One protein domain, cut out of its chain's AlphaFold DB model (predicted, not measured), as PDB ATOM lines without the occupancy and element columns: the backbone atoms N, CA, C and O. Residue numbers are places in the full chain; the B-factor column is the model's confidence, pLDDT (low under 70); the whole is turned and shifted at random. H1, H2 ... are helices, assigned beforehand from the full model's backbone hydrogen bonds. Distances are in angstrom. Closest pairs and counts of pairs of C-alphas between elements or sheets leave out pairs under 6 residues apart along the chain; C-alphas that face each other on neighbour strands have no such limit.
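AT A GLANCE: This is residues 6 to 47 of the 120 residues of an uncharacterized protein of Cordyceps sp. RAO-2017 (UniProt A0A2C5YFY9). A long helix, H1, has a shorter helix, H2, set almost at a right angle beside its later part, with a gap between them and a loop, residues 28 to 36, joining them. Residues 6 to 12 lie at the other end of H1, away from H2. The printed part has 42 residues with two named helices, H1 then H2, and no named strand; its class is all helix. It is only just compact, close to loose, with a radius of gyration of the C-alphas of 10.9 A, and elongated, spanning 31 by 19 by 15 A.

HOW THE PARTS SIT: H1, residues 13 to 27, and H2, residues 37 to 46, are close but not clearly touching, with 1 pair of C-alphas within 8 A. Their closest C-alphas, those of Ala 24 and Trp 40, are 7.9 A apart. Their lines are about perpendicular, at 75 degrees. In H1 every O i to N i+4 pair is within hydrogen-bond range; in H2, 5 of 6 are.

IN THESE COORDINATES: H1 runs 20.4 A from C-alpha 13 at (205.202, 203.322, 116.007). H2 runs 14.6 A to C-alpha 46 at (187.583, 210.640, 97.222).

THE WHOLE: The C-alphas farthest apart, those of Tyr 10 and Leu 46, are 31.5 A apart. The link from H1 to H2 is short. The printed part has no cut, and no printed residue is under 70 in pLDDT.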
ATOM      1  N   SER A   6     214.882 204.206 105.552       92.69
ATOM      2  CA  SER A   6     215.999 203.571 106.259       92.69
ATOM      3  C   SER A   6     216.048 203.949 107.741       92.69
ATOM      4  O   SER A   6     216.664 203.241 108.532       92.69
ATOM      5  N   LEU A   7     215.353 205.025 108.121       93.50
ATOM      6  CA  LEU A   7     215.277 205.510 109.494       93.50
ATOM      7  C   LEU A   7     213.893 205.292 110.102       93.50
ATOM      8  O   LEU A   7     213.788 204.799 111.221       93.50
ATOM      9  N   ALA A   8     212.828 205.652 109.385       94.81
ATOM     10  CA  ALA A   8     211.484 205.750 109.943       94.81
ATOM     11  C   ALA A   8     210.912 204.407 110.420       94.81
ATOM     12  O   ALA A   8     210.155 204.385 111.383       94.81
ATOM     13  N   LEU A   9     211.307 203.291 109.796       92.56
ATOM     14  CA  LEU A   9     210.858 201.949 110.193       92.56
ATOM     15  C   LEU A   9     211.457 201.466 111.523       92.56
ATOM     16  O   LEU A   9     210.935 200.530 112.117       92.56
ATOM     17  N   TYR A  10     212.535 202.098 111.992       95.06
ATOM     18  CA  TYR A  10     213.209 201.778 113.257       95.06
ATOM     19  C   TYR A  10     212.915 202.812 114.351       95.06
ATOM     20  O   TYR A  10     213.627 202.889 115.355       95.06
ATOM     21  N   LYS A  11     211.908 203.658 114.128       95.75
ATOM     22  CA  LYS A  11     211.453 204.682 115.065       95.75
ATOM     23  C   LYS A  11     210.184 204.228 115.781       95.75
ATOM     24  O   LYS A  11     209.721 203.103 115.614       95.75
ATOM     25  N   GLU A  12     209.665 205.107 116.625       96.94
ATOM     26  CA  GLU A  12     208.403 204.954 117.335       96.94
ATOM     27  C   GLU A  12     207.267 204.603 116.361       96.94
ATOM     28  O   GLU A  12     207.303 204.969 115.179       96.94
ATOM     29  N   ALA A  13     206.254 203.886 116.850       94.62
ATOM     30  CA  ALA A  13     205.202 203.322 116.007       94.62
ATOM     31  C   ALA A  13     204.480 204.394 115.172       94.62
ATOM     32  O   ALA A  13     204.153 204.161 114.013       94.62
ATOM     33  N   GLU A  14     204.301 205.592 115.721       95.44
ATOM     34  CA  GLU A  14     203.686 206.740 115.059       95.44
ATOM     35  C   GLU A  14     204.533 207.249 113.884       95.44
ATOM     36  O   GLU A  14     203.997 207.627 112.842       95.44
ATOM     37  N   VAL A  15     205.863 207.224 114.017       96.56
ATOM     38  CA  VAL A  15     206.797 207.629 112.956       96.56
ATOM     39  C   VAL A  15     206.819 206.590 111.839       96.56
ATOM     40  O   VAL A  15     206.777 206.956 110.661       96.56
ATOM     41  N   ALA A  16     206.850 205.305 112.197       94.06
ATOM     42  CA  ALA A  16     206.772 204.213 111.236       94.06
ATOM     43  C   ALA A  16     205.429 204.231 110.486       94.06
ATOM     44  O   ALA A  16     205.404 204.129 109.260       94.06
ATOM     45  N   LEU A  17     204.317 204.451 111.194       93.19
ATOM     46  CA  LEU A  17     202.990 204.562 110.592       93.19
ATOM     47  C   LEU A  17     202.891 205.768 109.648       93.19
ATOM     48  O   LEU A  17     202.396 205.623 108.532       93.19
ATOM     49  N   ALA A  18     203.421 206.934 110.040       95.25
ATOM     50  CA  ALA A  18     203.475 208.109 109.169       95.25
ATOM     51  C   ALA A  18     204.276 207.833 107.885       95.25
ATOM     52  O   ALA A  18     203.856 208.224 106.794       95.25
ATOM     53  N   HIS A  19     205.398 207.112 107.987       94.44
ATOM     54  CA  HIS A  19     206.162 206.680 106.816       94.44
ATOM     55  C   HIS A  19     205.340 205.791 105.881       94.44
ATOM     56  O   HIS A  19     205.354 205.997 104.667       94.44
ATOM     57  N   LEU A  20     204.635 204.800 106.435       92.94
ATOM     58  CA  LEU A  20     203.807 203.874 105.662       92.94
ATOM     59  C   LEU A  20     202.636 204.593 104.977       92.94
ATOM     60  O   LEU A  20     202.349 204.294 103.819       92.94
ATOM     61  N   ALA A  21     202.018 205.579 105.631       92.25
ATOM     62  CA  ALA A  21     200.970 206.403 105.026       92.25
ATOM     63  C   ALA A  21     201.502 207.219 103.833       92.25
ATOM     64  O   ALA A  21     200.978 207.110 102.727       92.25
ATOM     65  N   ILE A  22     202.620 207.934 104.009       93.38
ATOM     66  CA  ILE A  22     203.277 208.680 102.919       93.38
ATOM     67  C   ILE A  22     203.684 207.731 101.782       93.38
ATOM     68  O   ILE A  22     203.521 208.032 100.599       93.38
ATOM     69  N   ALA A  23     204.207 206.551 102.123       92.44
ATOM     70  CA  ALA A  23     204.544 205.526 101.149       92.44
ATOM     71  C   ALA A  23     203.323 205.074 100.340       92.44
ATOM     72  O   ALA A  23     203.454 204.903  99.126       92.44
ATOM     73  N   ALA A  24     202.170 204.904 100.990       93.19
ATOM     74  CA  ALA A  24     200.920 204.525 100.347       93.19
ATOM     75  C   ALA A  24     200.412 205.607  99.385       93.19
ATOM     76  O   ALA A  24     199.899 205.284  98.308       93.19
ATOM     77  N   ASP A  25     200.614 206.881  99.714       91.81
ATOM     78  CA  ASP A  25     200.270 207.982  98.817       91.81
ATOM     79  C   ASP A  25     201.143 207.994  97.559       91.81
ATOM     80  O   ASP A  25     200.626 208.111  96.447       91.81
ATOM     81  N   LEU A  26     202.451 207.778  97.705       91.12
ATOM     82  CA  LEU A  26     203.393 207.872  96.586       91.12
ATOM     83  C   LEU A  26     203.493 206.594  95.736       91.12
ATOM     84  O   LEU A  26     203.768 206.676  94.542       91.12
ATOM     85  N   ARG A  27     203.312 205.409  96.333       90.06
ATOM     86  CA  ARG A  27     203.588 204.105  95.687       90.06
ATOM     87  C   ARG A  27     202.393 203.150  95.664       90.06
ATOM     88  O   ARG A  27     202.462 202.118  94.998       90.06
ATOM     89  N   GLY A  28     201.304 203.487  96.352       91.31
ATOM     90  CA  GLY A  28     200.183 202.578  96.571       91.31
ATOM     91  C   GLY A  28     200.383 201.660  97.786       91.31
ATOM     92  O   GLY A  28     201.390 201.770  98.485       91.31
ATOM     93  N   PRO A  29     199.422 200.759  98.058       90.81
ATOM     94  CA  PRO A  29     199.434 199.905  99.245       90.81
ATOM     95  C   PRO A  29     200.701 199.039  99.313       90.81
ATOM     96  O   PRO A  29     201.170 198.523  98.292       90.81
ATOM     97  N   GLY A  30     201.249 198.898 100.522       82.94
ATOM     98  CA  GLY A  30     202.435 198.089 100.803       82.94
ATOM     99  C   GLY A  30     202.196 196.575 100.662       82.94
ATOM    100  O   GLY A  30     201.054 196.128 100.555       82.94
ATOM    101  N   PRO A  31     203.268 195.760 100.644       76.69
ATOM    102  CA  PRO A  31     203.180 194.306 100.452       76.69
ATOM    103  C   PRO A  31     202.736 193.526 101.702       76.69
ATOM    104  O   PRO A  31     202.524 192.321 101.624       76.69
ATOM    105  N   ASP A  32     202.633 194.180 102.855       77.81
ATOM    106  CA  ASP A  32     202.351 193.592 104.169       77.81
ATOM    107  C   ASP A  32     200.850 193.429 104.469       77.81
ATOM    108  O   ASP A  32     200.488 193.010 105.566       77.81
ATOM    109  N   ASN A  33     199.977 193.724 103.496       74.38
ATOM    110  CA  ASN A  33     198.514 193.674 103.611       74.38
ATOM    111  C   ASN A  33     197.925 194.536 104.747       74.38
ATOM    112  O   ASN A  33     196.756 194.363 105.082       74.38
ATOM    113  N   LEU A  34     198.683 195.487 105.312       86.81
ATOM    114  CA  LEU A  34     198.176 196.408 106.338       86.81
ATOM    115  C   LEU A  34     197.099 197.357 105.783       86.81
ATOM    116  O   LEU A  34     196.184 197.748 106.499       86.81
ATOM    117  N   LEU A  35     197.221 197.717 104.505       91.62
ATOM    118  CA  LEU A  35     196.243 198.482 103.743       91.62
ATOM    119  C   LEU A  35     195.936 197.707 102.467       91.62
ATOM    120  O   LEU A  35     196.817 197.525 101.622       91.62
ATOM    121  N   THR A  36     194.700 197.242 102.306       93.31
ATOM    122  CA  THR A  36     194.325 196.520 101.091       93.31
ATOM    123  C   THR A  36     194.237 197.469  99.898       93.31
ATOM    124  O   THR A  36     194.048 198.684 100.015       93.31
ATOM    125  N   ARG A  37     194.348 196.906  98.693       93.38
ATOM    126  CA  ARG A  37     194.217 197.687  97.460       93.38
ATOM    127  C   ARG A  37     192.838 198.315  97.299       93.38
ATOM    128  O   ARG A  37     192.756 199.406  96.741       93.38
ATOM    129  N   ASP A  38     191.789 197.651  97.766       94.69
ATOM    130  CA  ASP A  38     190.427 198.154  97.624       94.69
ATOM    131  C   ASP A  38     190.135 199.274  98.630       94.69
ATOM    132  O   ASP A  38     189.571 200.293  98.235       94.69
ATOM    133  N   GLU A  39     190.633 199.173  99.869       94.81
ATOM    134  CA  GLU A  39     190.600 200.280 100.842       94.81
ATOM    135  C   GLU A  39     191.368 201.501 100.328       94.81
ATOM    136  O   GLU A  39     190.845 202.616 100.326       94.81
ATOM    137  N   TRP A  40     192.586 201.297  99.817       95.06
ATOM    138  CA  TRP A  40     193.378 202.380  99.232       95.06
ATOM    139  C   TRP A  40     192.654 203.043  98.051       95.06
ATOM    140  O   TRP A  40     192.585 204.269  97.977       95.06
ATOM    141  N   ARG A  41     192.063 202.255  97.140       94.75
ATOM    142  CA  ARG A  41     191.291 202.784  96.000       94.75
ATOM    143  C   ARG A  41     190.073 203.580  96.448       94.75
ATOM    144  O   ARG A  41     189.798 204.614  95.845       94.75
ATOM    145  N   ALA A  42     189.364 203.119  97.477       95.81
ATOM    146  CA  ALA A  42     188.206 203.824  98.012       95.81
ATOM    147  C   ALA A  42     188.587 205.225  98.515       95.81
ATOM    148  O   ALA A  42     187.878 206.184  98.228       95.81
ATOM    149  N   VAL A  43     189.738 205.368  99.185       93.81
ATOM    150  CA  VAL A  43     190.247 206.675  99.636       93.81
ATOM    151  C   VAL A  43     190.698 207.542  98.458       93.81
ATOM    152  O   VAL A  43     190.302 208.699  98.361       93.81
ATOM    153  N   VAL A  44     191.487 206.995  97.529       93.75
ATOM    154  CA  VAL A  44     191.996 207.757  96.371       93.75
ATOM    155  C   VAL A  44     190.869 208.238  95.454       93.75
ATOM    156  O   VAL A  44     190.982 209.306  94.860       93.75
ATOM    157  N   ALA A  45     189.758 207.502  95.368       95.19
ATOM    158  CA  ALA A  45     188.576 207.942  94.631       95.19
ATOM    159  C   ALA A  45     187.929 209.208  95.228       95.19
ATOM    160  O   ALA A  45     187.324 209.981  94.490       95.19
ATOM    161  N   LEU A  46     188.068 209.433  96.540       96.38
ATOM    162  CA  LEU A  46     187.583 210.640  97.222       96.38
ATOM    163  C   LEU A  46     188.562 211.817  97.097       96.38
ATOM    164  O   LEU A  46     188.138 212.970  97.152       96.38
ATOM    165  N   PHE A  47     189.854 211.531  96.915       93.62
ATOM    166  CA  PHE A  47     190.934 212.518  96.825       93.62
ATOM    167  C   PHE A  47     191.783 212.281  95.563       93.62
ATOM    168  O   PHE A  47     192.903 211.761  95.650       93.62
TER     169      PHE A  47